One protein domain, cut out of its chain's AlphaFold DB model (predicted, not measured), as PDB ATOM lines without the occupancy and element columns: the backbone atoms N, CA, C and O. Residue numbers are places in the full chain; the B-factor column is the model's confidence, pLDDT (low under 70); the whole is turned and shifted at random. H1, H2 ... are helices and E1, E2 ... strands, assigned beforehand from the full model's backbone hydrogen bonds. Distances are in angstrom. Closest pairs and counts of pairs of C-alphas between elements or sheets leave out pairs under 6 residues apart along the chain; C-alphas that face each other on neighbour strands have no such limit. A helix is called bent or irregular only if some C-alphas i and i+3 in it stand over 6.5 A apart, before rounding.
ATOM      1  N   ALA A   5      82.274 120.839 117.930       94.44
ATOM      2  CA  ALA A   5      83.355 120.645 116.988       94.44
ATOM      3  C   ALA A   5      84.393 119.709 117.618       94.44
ATOM      4  O   ALA A   5      84.596 119.713 118.839       94.44
ATOM      5  N   TRP A   6      85.094 118.954 116.788       94.94
ATOM      6  CA  TRP A   6      86.246 118.151 117.161       94.94
ATOM      7  C   TRP A   6      87.401 118.362 116.189       94.94
ATOM      8  O   TRP A   6      87.208 118.715 115.028       94.94
ATOM      9  N   ILE A   7      88.616 118.152 116.688       96.62
ATOM     10  CA  ILE A   7      89.842 118.117 115.896       96.62
ATOM     11  C   ILE A   7      90.586 116.821 116.202       96.62
ATOM     12  O   ILE A   7      90.819 116.509 117.368       96.62
ATOM     13  N   ILE A   8      90.957 116.077 115.165       96.69
ATOM     14  CA  ILE A   8      91.934 114.990 115.238       96.69
ATOM     15  C   ILE A   8      93.315 115.621 115.102       96.69
ATOM     16  O   ILE A   8      93.552 116.407 114.181       96.69
ATOM     17  N   ASP A   9      94.205 115.314 116.041       94.31
ATOM     18  CA  ASP A   9      95.558 115.857 116.031       94.31
ATOM     19  C   ASP A   9      96.351 115.294 114.844       94.31
ATOM     20  O   ASP A   9      96.265 114.105 114.537       94.31
ATOM     21  N   ALA A  10      97.161 116.146 114.215       88.75
ATOM     22  CA  ALA A  10      98.085 115.746 113.161       88.75
ATOM     23  C   ALA A  10      98.997 114.585 113.602       88.75
ATOM     24  O   ALA A  10      99.568 114.601 114.703       88.75
ATOM     25  N   ALA A  11      99.163 113.607 112.714       80.56
ATOM     26  CA  ALA A  11     100.224 112.605 112.790       80.56
ATOM     27  C   ALA A  11     101.456 113.095 112.005       80.56
ATOM     28  O   ALA A  11     101.370 114.091 111.292       80.56
ATOM     29  N   GLU A  12     102.610 112.427 112.137       76.69
ATOM     30  CA  GLU A  12     103.890 112.893 111.559       76.69
ATOM     31  C   GLU A  12     103.812 113.259 110.062       76.69
ATOM     32  O   GLU A  12     104.485 114.196 109.638       76.69
ATOM     33  N   ASP A  13     102.938 112.596 109.299       77.69
ATOM     34  CA  ASP A  13     102.750 112.813 107.860       77.69
ATOM     35  C   ASP A  13     101.320 113.233 107.463       77.69
ATOM     36  O   ASP A  13     101.024 113.347 106.272       77.69
ATOM     37  N   GLU A  14     100.425 113.495 108.424       84.75
ATOM     38  CA  GLU A  14      99.015 113.798 108.135       84.75
ATOM     39  C   GLU A  14      98.528 115.081 108.821       84.75
ATOM     40  O   GLU A  14      98.787 115.287 110.009       84.75
ATOM     41  N   PRO A  15      97.807 115.963 108.100       90.12
ATOM     42  CA  PRO A  15      97.278 117.189 108.681       90.12
ATOM     43  C   PRO A  15      96.179 116.893 109.709       90.12
ATOM     44  O   PRO A  15      95.480 115.887 109.622       90.12
ATOM     45  N   SER A  16      95.970 117.823 110.646       93.94
ATOM     46  CA  SER A  16      94.819 117.764 111.550       93.94
ATOM     47  C   SER A  16      93.503 117.816 110.770       93.94
ATOM     48  O   SER A  16      93.375 118.563 109.797       93.94
ATOM     49  N   ILE A  17      92.504 117.073 111.241       96.06
ATOM     50  CA  ILE A  17      91.174 116.997 110.622       96.06
ATOM     51  C   ILE A  17      90.162 117.603 111.587       96.06
ATOM     52  O   ILE A  17      90.110 117.195 112.743       96.06
ATOM     53  N   ILE A  18      89.364 118.564 111.122       96.25
ATOM     54  CA  ILE A  18      88.298 119.196 111.912       96.25
ATOM     55  C   ILE A  18      86.945 118.698 111.415       96.25
ATOM     56  O   ILE A  18      86.707 118.640 110.207       96.25
ATOM     57  N   GLY A  19      86.050 118.389 112.347       94.94
ATOM     58  CA  GLY A  19      84.674 118.046 112.037       94.94
ATOM     59  C   GLY A  19      83.697 118.394 113.161       94.94
ATOM     60  O   GLY A  19      84.103 118.886 114.214       94.94
ATOM     61  N   PRO A  20      82.397 118.164 112.938       93.94
ATOM     62  CA  PRO A  20      81.788 117.903 111.632       93.94
ATOM     63  C   PRO A  20      81.908 119.124 110.700       93.94
ATOM     64  O   PRO A  20      82.190 120.238 111.137       93.94
ATOM     65  N   SER A  21      81.713 118.937 109.391       92.69
ATOM     66  CA  SER A  21      81.954 119.997 108.393       92.69
ATOM     67  C   SER A  21      81.060 121.235 108.546       92.69
ATOM     68  O   SER A  21      81.363 122.285 107.988       92.69
ATOM     69  N   ASP A  22      79.930 121.107 109.247       93.31
ATOM     70  CA  ASP A  22      78.993 122.192 109.546       93.31
ATOM     71  C   ASP A  22      79.108 122.706 110.996       93.31
ATOM     72  O   ASP A  22      78.178 123.358 111.494       93.31
ATOM     73  N   ALA A  23      80.226 122.408 111.669       92.56
ATOM     74  CA  ALA A  23      80.528 122.900 113.004       92.56
ATOM     75  C   ALA A  23      80.629 124.440 113.040       92.56
ATOM     76  O   ALA A  23      81.127 125.048 112.087       92.56
ATOM     77  N   PRO A  24      80.205 125.097 114.134       92.94
ATOM     78  CA  PRO A  24      80.356 126.543 114.295       92.94
ATOM     79  C   PRO A  24      81.814 127.012 114.185       92.94
ATOM     80  O   PRO A  24      82.696 126.432 114.816       92.94
ATOM     81  N   GLU A  25      82.062 128.075 113.412       93.69
ATOM     82  CA  GLU A  25      83.409 128.616 113.150       93.69
ATOM     83  C   GLU A  25      84.136 129.012 114.447       93.69
ATOM     84  O   GLU A  25      85.306 128.691 114.624       93.69
ATOM     85  N   ASP A  26      83.417 129.576 115.422       94.06
ATOM     86  CA  ASP A  26      83.981 129.949 116.723       94.06
ATOM     87  C   ASP A  26      84.498 128.742 117.527       94.06
ATOM     88  O   ASP A  26      85.472 128.855 118.275       94.06
ATOM     89  N   LEU A  27      83.873 127.571 117.374       92.75
ATOM     90  CA  LEU A  27      84.342 126.343 118.013       92.75
ATOM     91  C   LEU A  27      85.566 125.772 117.294       92.75
ATOM     92  O   LEU A  27      86.484 125.290 117.958       92.75
ATOM     93  N   GLN A  28      85.600 125.860 115.962       94.19
ATOM     94  CA  GLN A  28      86.755 125.439 115.163       94.19
ATOM     95  C   GLN A  28      87.994 126.276 115.509       94.19
ATOM     96  O   GLN A  28      89.049 125.711 115.803       94.19
ATOM     97  N   ASP A  29      87.852 127.602 115.589       94.56
ATOM     98  CA  ASP A  29      88.939 128.511 115.971       94.56
ATOM     99  C   ASP A  29      89.496 128.175 117.362       94.56
ATOM    100  O   ASP A  29      90.710 128.083 117.557       94.56
ATOM    101  N   ARG A  30      88.617 127.898 118.336       93.38
ATOM    102  CA  ARG A  30      89.030 127.484 119.689       93.38
ATOM    103  C   ARG A  30      89.828 126.177 119.683       93.38
ATOM    104  O   ARG A  30      90.762 126.043 120.477       93.38
ATOM    105  N   LEU A  31      89.464 125.211 118.838       93.69
ATOM    106  CA  LEU A  31      90.200 123.948 118.704       93.69
ATOM    107  C   LEU A  31      91.592 124.166 118.105       93.69
ATOM    108  O   LEU A  31      92.562 123.584 118.594       93.69
ATOM    109  N   VAL A  32      91.706 125.039 117.099       93.81
ATOM    110  CA  VAL A  32      92.992 125.423 116.492       93.81
ATOM    111  C   VAL A  32      93.890 126.146 117.503       93.81
ATOM    112  O   VAL A  32      95.077 125.832 117.600       93.81
ATOM    113  N   ASP A  33      93.314 127.006 118.349       94.00
ATOM    114  CA  ASP A  33      93.980 127.640 119.505       94.00
ATOM    115  C   ASP A  33      94.335 126.652 120.636       94.00
ATOM    116  O   ASP A  33      94.895 127.011 121.680       94.00
ATOM    117  N   GLY A  34      93.989 125.385 120.445       91.12
ATOM    118  CA  GLY A  34      94.341 124.272 121.299       91.12
ATOM    119  C   GLY A  34      93.471 124.096 122.536       91.12
ATOM    120  O   GLY A  34      93.898 123.454 123.498       91.12
ATOM    121  N   LYS A  35      92.260 124.654 122.527       91.50
ATOM    122  CA  LYS A  35      91.250 124.430 123.566       91.50
ATOM    123  C   LYS A  35      90.500 123.117 123.324       91.50
ATOM    124  O   LYS A  35      90.556 122.540 122.245       91.50
ATOM    125  N   GLY A  36      89.764 122.681 124.341       90.44
ATOM    126  CA  GLY A  36      88.893 121.508 124.280       90.44
ATOM    127  C   GLY A  36      89.327 120.374 125.194       90.44
ATOM    128  O   GLY A  36      90.404 120.395 125.792       90.44
ATOM    129  N   LEU A  37      88.431 119.403 125.329       90.12
ATOM    130  CA  LEU A  37      88.655 118.195 126.107       90.12
ATOM    131  C   LEU A  37      89.381 117.177 125.246       90.12
ATOM    132  O   LEU A  37      88.951 116.904 124.129       90.12
ATOM    133  N   HIS A  38      90.472 116.626 125.770       93.56
ATOM    134  CA  HIS A  38      91.248 115.628 125.050       93.56
ATOM    135  C   HIS A  38      90.492 114.307 125.014       93.56
ATOM    136  O   HIS A  38      90.021 113.850 126.058       93.56
ATOM    137  N   PHE A  39      90.450 113.691 123.838       94.50
ATOM    138  CA  PHE A  39      89.921 112.352 123.646       94.50
ATOM    139  C   PHE A  39      90.940 111.424 122.982       94.50
ATOM    140  O   PHE A  39      91.895 111.865 122.330       94.50
ATOM    141  N   ARG A  40      90.700 110.125 123.136       96.31
ATOM    142  CA  ARG A  40      91.369 109.031 122.430       96.31
ATOM    143  C   ARG A  40      90.325 108.086 121.866       96.31
ATOM    144  O   ARG A  40      89.338 107.811 122.540       96.31
ATOM    145  N   LEU A  41      90.563 107.599 120.655       96.19
ATOM    146  CA  LEU A  41      89.725 106.610 119.990       96.19
ATOM    147  C   LEU A  41      90.490 105.301 119.872       96.19
ATOM    148  O   LEU A  41      91.667 105.312 119.507       96.19
ATOM    149  N   TYR A  42      89.807 104.203 120.162       96.94
ATOM    150  CA  TYR A  42      90.370 102.860 120.130       96.94
ATOM    151  C   TYR A  42      89.518 101.936 119.269       96.94
ATOM    152  O   TYR A  42      88.303 102.143 119.187       96.94
ATOM    153  N   ASP A  43      90.141 100.935 118.657       95.50
ATOM    154  CA  ASP A  43      89.451  99.829 117.984       95.50
ATOM    155  C   ASP A  43      88.927  98.772 118.975       95.50
ATOM    156  O   ASP A  43      88.912  98.984 120.195       95.50
ATOM    157  N   ASP A  44      88.437  97.654 118.437       95.06
ATOM    158  CA  ASP A  44      87.875  96.537 119.197       95.06
ATOM    159  C   ASP A  44      88.932  95.643 119.868       95.06
ATOM    160  O   ASP A  44      88.576  94.840 120.736       95.06
ATOM    161  N   ASP A  45      90.211  95.838 119.536       95.94
ATOM    162  CA  ASP A  45      91.374  95.177 120.135       95.94
ATOM    163  C   ASP A  45      92.101  96.070 121.170       95.94
ATOM    164  O   ASP A  45      93.182  95.724 121.654       95.94
ATOM    165  N   ASP A  46      91.493  97.197 121.569       94.44
ATOM    166  CA  ASP A  46      92.046  98.195 122.495       94.44
ATOM    167  C   ASP A  46      93.285  98.958 121.970       94.44
ATOM    168  O   ASP A  46      93.990  99.615 122.754       94.44
ATOM    169  N   GLU A  47      93.548  98.949 120.660       96.38
ATOM    170  CA  GLU A  47      94.647  99.706 120.058       96.38
ATOM    171  C   GLU A  47      94.261 101.178 119.855       96.38
ATOM    172  O   GLU A  47      93.152 101.517 119.450       96.38
ATOM    173  N   LEU A  48      95.175 102.102 120.183       94.94
ATOM    174  CA  LEU A  48      94.937 103.538 120.016       94.94
ATOM    175  C   LEU A  48      94.993 103.907 118.531       94.94
ATOM    176  O   LEU A  48      96.081 103.999 117.963       94.94
ATOM    177  N   CYS A  49      93.841 104.224 117.948       93.31
ATOM    178  CA  CYS A  49      93.738 104.635 116.551       93.31
ATOM    179  C   CYS A  49      94.030 106.125 116.381       93.31
ATOM    180  O   CYS A  49      94.858 106.523 115.568       93.31
ATOM    181  N   LEU A  50      93.329 106.967 117.148       95.56
ATOM    182  CA  LEU A  50      93.330 108.420 116.971       95.56
ATOM    183  C   LEU A  50      93.288 109.143 118.318       95.56
ATOM    184  O   LEU A  50      92.857 108.606 119.338       95.56
ATOM    185  N   LYS A  51      93.703 110.407 118.318       96.31
ATOM    186  CA  LYS A  51      93.583 111.312 119.465       96.31
ATOM    187  C   LYS A  51      93.235 112.713 118.988       96.31
ATOM    188  O   LYS A  51      93.535 113.075 117.849       96.31
ATOM    189  N   GLY A  52      92.618 113.496 119.858       96.00
ATOM    190  CA  GLY A  52      92.155 114.817 119.474       96.00
ATOM    191  C   GLY A  52      91.539 115.601 120.613       96.00
ATOM    192  O   GLY A  52      91.705 115.262 121.788       96.00
ATOM    193  N   ARG A  53      90.826 116.671 120.256       94.88
ATOM    194  CA  ARG A  53      90.084 117.520 121.195       94.88
ATOM    195  C   ARG A  53      88.664 117.770 120.719       94.88
ATOM    196  O   ARG A  53      88.438 117.934 119.526       94.88
ATOM    197  N   LEU A  54      87.727 117.848 121.659       93.25
ATOM    198  CA  LEU A  54      86.332 118.204 121.411       93.25
ATOM    199  C   LEU A  54      85.933 119.439 122.225       93.25
ATOM    200  O   LEU A  54      86.328 119.598 123.384       93.25
ATOM    201  N   ILE A  55      85.124 120.303 121.616       90.94
ATOM    202  CA  ILE A  55      84.403 121.389 122.279       90.94
ATOM    203  C   ILE A  55      82.933 121.275 121.889       90.94
ATOM    204  O   ILE A  55      82.606 121.207 120.710       90.94
ATOM    205  N   SER A  56      82.040 121.325 122.871       86.31
ATOM    206  CA  SER A  56      80.606 121.521 122.648       86.31
ATOM    207  C   SER A  56      80.140 122.748 123.414       86.31
ATOM    208  O   SER A  56      80.649 123.037 124.498       86.31
ATOM    209  N   VAL A  57      79.126 123.435 122.884       77.44
ATOM    210  CA  VAL A  57      78.430 124.537 123.571       77.44
ATOM    211  C   VAL A  57      77.844 124.118 124.927       77.44
ATOM    212  O   VAL A  57      77.576 124.981 125.759       77.44
ATOM    213  N   ASN A  58      77.646 122.813 125.155       67.25
ATOM    214  CA  ASN A  58      77.118 122.254 126.401       67.25
ATOM    215  C   ASN A  58      78.180 121.521 127.245       67.25
ATOM    216  O   ASN A  58      77.888 121.150 128.383       67.25
ATOM    217  N   ALA A  59      79.392 121.292 126.720       57.38
ATOM    218  CA  ALA A  59      80.368 120.365 127.309       57.38
ATOM    219  C   ALA A  59      81.669 121.010 127.799       57.38
ATOM    220  O   ALA A  59      82.699 120.347 127.879       57.38
ATOM    221  N   ASP A  60      81.641 122.267 128.247       54.19
ATOM    222  CA  ASP A  60      82.784 122.848 128.975       54.19
ATOM    223  C   ASP A  60      83.009 122.182 130.369       54.19
ATOM    224  O   ASP A  60      83.828 122.637 131.170       54.19
ATOM    225  N   THR A  61      82.289 121.097 130.698       57.00
ATOM    226  CA  THR A  61      82.418 120.318 131.942       57.00
ATOM    227  C   THR A  61      82.298 118.812 131.672       57.00
ATOM    228  O   THR A  61      81.564 118.419 130.772       57.00
ATOM    229  N   MET A  62      82.930 117.961 132.501       53.91
ATOM    230  CA  MET A  62      82.823 116.483 132.428       53.91
ATOM    231  C   MET A  62      81.371 115.965 132.423       53.91
ATOM    232  O   MET A  62      81.111 114.881 131.922       53.91
ATOM    233  N   ALA A  63      80.401 116.724 132.949       50.94
ATOM    234  CA  ALA A  63      78.985 116.356 132.875       50.94
ATOM    235  C   ALA A  63      78.435 116.389 131.434       50.94
ATOM    236  O   ALA A  63      77.499 115.658 131.123       50.94
ATOM    237  N   GLY A  64      79.034 117.195 130.553       53.03
ATOM    238  CA  GLY A  64      78.747 117.208 129.120       53.03
ATOM    239  C   GLY A  64      79.418 116.074 128.340       53.03
ATOM    240  O   GLY A  64      79.024 115.835 127.203       53.03
ATOM    241  N   ASN A  65      80.352 115.328 128.946       54.16
ATOM    242  CA  ASN A  65      80.951 114.150 128.309       54.16
ATOM    243  C   ASN A  65      79.960 112.985 128.188       54.16
ATOM    244  O   ASN A  65      80.166 112.119 127.366       54.16
ATOM    245  N   TYR A  66      78.847 112.980 128.924       60.94
ATOM    246  CA  TYR A  66      77.774 111.990 128.739       60.94
ATOM    247  C   TYR A  66      76.666 112.471 127.787       60.94
ATOM    248  O   TYR A  66      75.572 111.906 127.768       60.94
ATOM    249  N   SER A  67      76.898 113.557 127.046       75.88
ATOM    250  CA  SER A  67      75.971 113.997 126.001       75.88
ATOM    251  C   SER A  67      76.218 113.222 124.709       75.88
ATOM    252  O   SER A  67      77.336 112.786 124.451       75.88
ATOM    253  N   GLU A  68      75.195 113.099 123.859       81.06
ATOM    254  CA  GLU A  68      75.338 112.504 122.519       81.06
ATOM    255  C   GLU A  68      76.455 113.183 121.704       81.06
ATOM    256  O   GLU A  68      77.130 112.547 120.906       81.06
ATOM    257  N   GLU A  69      76.715 114.469 121.958       87.75
ATOM    258  CA  GLU A  69      77.760 115.250 121.289       87.75
ATOM    259  C   GLU A  69      79.177 114.730 121.586       87.75
ATOM    260  O   GLU A  69      80.070 114.889 120.756       87.75
ATOM    261  N   ALA A  70      79.395 114.090 122.741       88.31
ATOM    262  CA  ALA A  70      80.694 113.535 123.115       88.31
ATOM    263  C   ALA A  70      81.082 112.309 122.276       88.31
ATOM    264  O   ALA A  70      82.262 112.011 122.143       88.31
ATOM    265  N   PHE A  71      80.115 111.634 121.651       91.50
ATOM    266  CA  PHE A  71      80.393 110.540 120.721       91.50
ATOM    267  C   PHE A  71      80.677 111.025 119.295       91.50
ATOM    268  O   PHE A  71      81.140 110.238 118.479       91.50
ATOM    269  N   GLY A  72      80.515 112.324 119.003       92.44
ATOM    270  CA  GLY A  72      80.740 112.906 117.675       92.44
ATOM    271  C   GLY A  72      82.051 112.476 116.997       92.44
ATOM    272  O   GLY A  72      81.999 111.968 115.885       92.44
ATOM    273  N   PRO A  73      83.237 112.567 117.635       94.19
ATOM    274  CA  PRO A  73      84.489 112.150 116.994       94.19
ATOM    275  C   PRO A  73      84.518 110.659 116.633       94.19
ATOM    276  O   PRO A  73      85.121 110.272 115.629       94.19
ATOM    277  N   LEU A  74      83.883 109.822 117.460       94.38
ATOM    278  CA  LEU A  74      83.769 108.387 117.227       94.38
ATOM    279  C   LEU A  74      82.787 108.108 116.084       94.38
ATOM    280  O   LEU A  74      83.159 107.442 115.124       94.38
ATOM    281  N   ASP A  75      81.579 108.659 116.150       94.12
ATOM    282  CA  ASP A  75      80.497 108.369 115.207       94.12
ATOM    283  C   ASP A  75      80.711 109.027 113.835       94.12
ATOM    284  O   ASP A  75      80.445 108.412 112.800       94.12
ATOM    285  N   ASP A  76      81.225 110.259 113.810       94.12
ATOM    286  CA  ASP A  76      81.420 111.033 112.581       94.12
ATOM    287  C   ASP A  76      82.626 110.537 111.769       94.12
ATOM    288  O   ASP A  76      82.648 110.676 110.544       94.12
ATOM    289  N   PHE A  77      83.658 110.011 112.441       94.38
ATOM    290  CA  PHE A  77      84.954 109.735 111.813       94.38
ATOM    291  C   PHE A  77      85.615 108.443 112.295       94.38
ATOM    292  O   PHE A  77      85.952 107.597 111.469       94.38
ATOM    293  N   GLY A  78      85.787 108.256 113.605       93.19
ATOM    294  CA  GLY A  78      86.516 107.116 114.166       93.19
ATOM    295  C   GLY A  78      85.996 105.754 113.703       93.19
ATOM    296  O   GLY A  78      86.735 104.980 113.096       93.19
ATOM    297  N   ALA A  79      84.723 105.466 113.956       94.31
ATOM    298  CA  ALA A  79      84.061 104.236 113.543       94.31
ATOM    299  C   ALA A  79      84.010 104.075 112.009       94.31
ATOM    300  O   ALA A  79      84.467 103.042 111.515       94.31
ATOM    301  N   PRO A  80      83.524 105.057 111.218       93.94
ATOM    302  CA  PRO A  80      83.389 104.874 109.772       93.94
ATOM    303  C   PRO A  80      84.716 104.847 108.998       93.94
ATOM    304  O   PRO A  80      84.778 104.180 107.966       93.94
ATOM    305  N   ALA A  81      85.756 105.563 109.443       91.25
ATOM    306  CA  ALA A  81      87.026 105.657 108.715       91.25
ATOM    307  C   ALA A  81      88.134 104.748 109.274       91.25
ATOM    308  O   ALA A  81      88.969 104.286 108.498       91.25
ATOM    309  N   TYR A  82      88.131 104.471 110.582       90.19
ATOM    310  CA  TYR A  82      89.206 103.742 111.273       90.19
ATOM    311  C   TYR A  82      88.723 102.521 112.066       90.19
ATOM    312  O   TYR A  82      89.535 101.875 112.716       90.19
ATOM    313  N   GLY A  83      87.425 102.194 112.040       93.12
ATOM    314  CA  GLY A  83      86.889 101.051 112.785       93.12
ATOM    315  C   GLY A  83      86.959 101.214 114.306       93.12
ATOM    316  O   GLY A  83      86.913 100.223 115.023       93.12
ATOM    317  N   CYS A  84      87.071 102.447 114.811       96.19
ATOM    318  CA  CYS A  84      87.100 102.683 116.253       96.19
ATOM    319  C   CYS A  84      85.764 102.273 116.892       96.19
ATOM    320  O   CYS A  84      84.698 102.544 116.340       96.19
ATOM    321  N   THR A  85      85.814 101.695 118.089       96.31
ATOM    322  CA  THR A  85      84.636 101.259 118.857       96.31
ATOM    323  C   THR A  85      84.547 101.881 120.244       96.31
ATOM    324  O   THR A  85      83.511 101.759 120.897       96.31
ATOM    325  N   ARG A  86      85.609 102.546 120.712       95.25
ATOM    326  CA  ARG A  86      85.651 103.197 122.026       95.25
ATOM    327  C   ARG A  86      86.199 104.612 121.928       95.25
ATOM    328  O   ARG A  86      87.132 104.873 121.169       95.25
ATOM    329  N   ILE A  87      85.663 105.491 122.769       95.06
ATOM    330  CA  ILE A  87      86.201 106.820 123.038       95.06
ATOM    331  C   ILE A  87      86.473 106.997 124.536       95.06
ATOM    332  O   ILE A  87      85.609 106.733 125.370       95.06
ATOM    333  N   ASP A  88      87.671 107.480 124.859       94.44
ATOM    334  CA  ASP A  88      88.059 107.863 126.217       94.44
ATOM    335  C   ASP A  88      88.346 109.361 126.274       94.44
ATOM    336  O   ASP A  88      88.961 109.915 125.361       94.44
ATOM    337  N   TYR A  89      87.996 110.003 127.387       92.38
ATOM    338  CA  TYR A  89      88.280 111.411 127.653       92.38
ATOM    339  C   TYR A  89      89.241 111.595 128.823       92.38
ATOM    340  O   TYR A  89      89.164 110.899 129.834       92.38
ATOM    341  N   LEU A  90      90.135 112.580 128.715       91.44
ATOM    342  CA  LEU A  90      91.020 112.957 129.813       91.44
ATOM    343  C   LEU A  90      90.261 113.809 130.834       91.44
ATOM    344  O   LEU A  90      89.872 114.946 130.548       91.44
ATOM    345  N   HIS A  91      90.112 113.297 132.053       86.38
ATOM    346  CA  HIS A  91      89.488 114.029 133.142       86.38
ATOM    347  C   HIS A  91      90.366 115.237 133.544       86.38
ATOM    348  O   HIS A  91      91.472 115.057 134.055       86.38
ATOM    349  N   PRO A  92      89.879 116.491 133.465       80.69
ATOM    350  CA  PRO A  92      90.713 117.688 133.627       80.69
ATOM    351  C   PRO A  92      91.252 117.909 135.049       80.69
ATOM    352  O   PRO A  92      92.246 118.602 135.225       80.69
ATOM    353  N   LYS A  93      90.586 117.370 136.082       84.62
ATOM    354  CA  LYS A  93      91.056 117.464 137.482       84.62
ATOM    355  C   LYS A  93      91.952 116.313 137.944       84.62
ATOM    356  O   LYS A  93      92.812 116.545 138.782       84.62
ATOM    357  N   THR A  94      91.683 115.084 137.506       87.88
ATOM    358  CA  THR A  94      92.400 113.884 137.964       87.88
ATOM    359  C   THR A  94      93.484 113.450 136.984       87.88
ATOM    360  O   THR A  94      94.324 112.641 137.361       87.88
ATOM    361  N   GLU A  95      93.465 113.975 135.754       87.94
ATOM    362  CA  GLU A  95      94.368 113.615 134.654       87.94
ATOM    363  C   GLU A  95      94.329 112.115 134.308       87.94
ATOM    364  O   GLU A  95      95.282 111.556 133.768       87.94
ATOM    365  N   GLN A  96      93.206 111.455 134.610       91.69
ATOM    366  CA  GLN A  96      92.946 110.058 134.271       91.69
ATOM    367  C   GLN A  96      92.064 109.967 133.026       91.69
ATOM    368  O   GLN A  96      91.225 110.834 132.793       91.69
ATOM    369  N   TRP A  97      92.273 108.923 132.227       92.50
ATOM    370  CA  TRP A  97      91.419 108.614 131.083       92.50
ATOM    371  C   TRP A  97      90.179 107.868 131.562       92.50
ATOM    372  O   TRP A  97      90.295 106.902 132.316       92.50
ATOM    373  N   GLU A  98      89.012 108.335 131.136       91.00
ATOM    374  CA  GLU A  98      87.714 107.751 131.462       91.00
ATOM    375  C   GLU A  98      86.977 107.404 130.170       91.00
ATOM    376  O   GLU A  98      86.825 108.254 129.290       91.00
ATOM    377  N   THR A  99      86.531 106.154 130.067       89.69
ATOM    378  CA  THR A  99      85.690 105.678 128.966       89.69
ATOM    379  C   THR A  99      84.261 106.177 129.136       89.69
ATOM    380  O   THR A  99      83.742 106.194 130.257       89.69
ATOM    381  N   LEU A 100      83.634 106.552 128.020       79.75
ATOM    382  CA  LEU A 100      82.208 106.878 127.946       79.75
ATOM    383  C   LEU A 100      81.340 105.688 127.547       79.75
ATOM    384  O   LEU A 100      81.801 104.862 126.729       79.75
TER     385      LEU A 100
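This is residues 5 to 100 of the 100 residues of an uncharacterized protein of Magnetospirillum molischianum DSM 120 (UniProt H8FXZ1). One strongly twisted sheet of six strands curls round the helix H3 on one face, while the shorter helix H1 covers the E1 end of the other face; the short helix H2 only grazes the sheet. The printed part has 96 residues, with named elements in the order E1, E2, H1, E3, E4, H2, H3, E5, E6. The sheet's order is E2, E1, E4, E3, E5, E6, antiparallel throughout, and the class is mixed, helices and strands. The whole is compact and rounded, with a radius of gyration of the C-alphas of 12.4 A and spans of 34 by 31 by 23 A.

Begin with the longest strand, E4, residues 48 to 56: find C-alpha 48 at (94.937, 103.538, 120.016), and from there it runs 23.1 A. The other strands are E3, residues 37 to 42, 16.5 A; E5, residues 86 to 90, 13.6 A; E1, residues 5 to 8, 10.4 A; E2, residues 17 to 19; and E6, residues 97 to 99, ending at C-alpha 99 at (85.690, 105.678, 128.966). H3, residues 68 to 82, starts at C-alpha 68 at (75.338, 112.504, 122.519) and runs 19.9 A; it is irregular, with C-alphas 76 and 79 7.4 A apart. H1 is residues 25 to 32, 10.6 A, and H2 is residues 62 to 66.

Look first at the inner strands E4 and E3, a hairpin, where N 39 and O 52 are 2.9 A apart. On E4's other side, E1 has N 7 and O 53 at 2.9 A. Edge strand E2 forms a hairpin with E1, with N 6 and O 19 at 2.8 A. E5 is the antiparallel neighbour of E3, with N 40 of E3 and O 88 of E5 2.8 A apart, and E5 forms a hairpin with edge strand E6, with N 89 and O 98 at 2.8 A. H3 is on one face; its closest C-alphas to E5 are those of Leu 74 and Ile 87, 6.5 A apart. H1 is on the opposite face, giving three layers, helices on both faces of a sheet. It lies over E1 at a height over the sheet of 7.7 A. E4, H2, H3 and E5 form a split strand-helix-strand unit, two strands running the same way with E3 between them, and its crossover is right-handed. In H1 every O i to N i+4 pair is within hydrogen-bond range; H2 has 0 of 1 and H3 5 of 11, beside 1 of 2 and 4 of 12 O i to N i+3 pairs.

The C-alphas farthest apart, those of Asp 26 and Asp 45, are 35.7 A apart. The printed part has no cut and no long link. Mean pLDDT of the printed part is 88.4; look for values under 70 at residues 58 to 66.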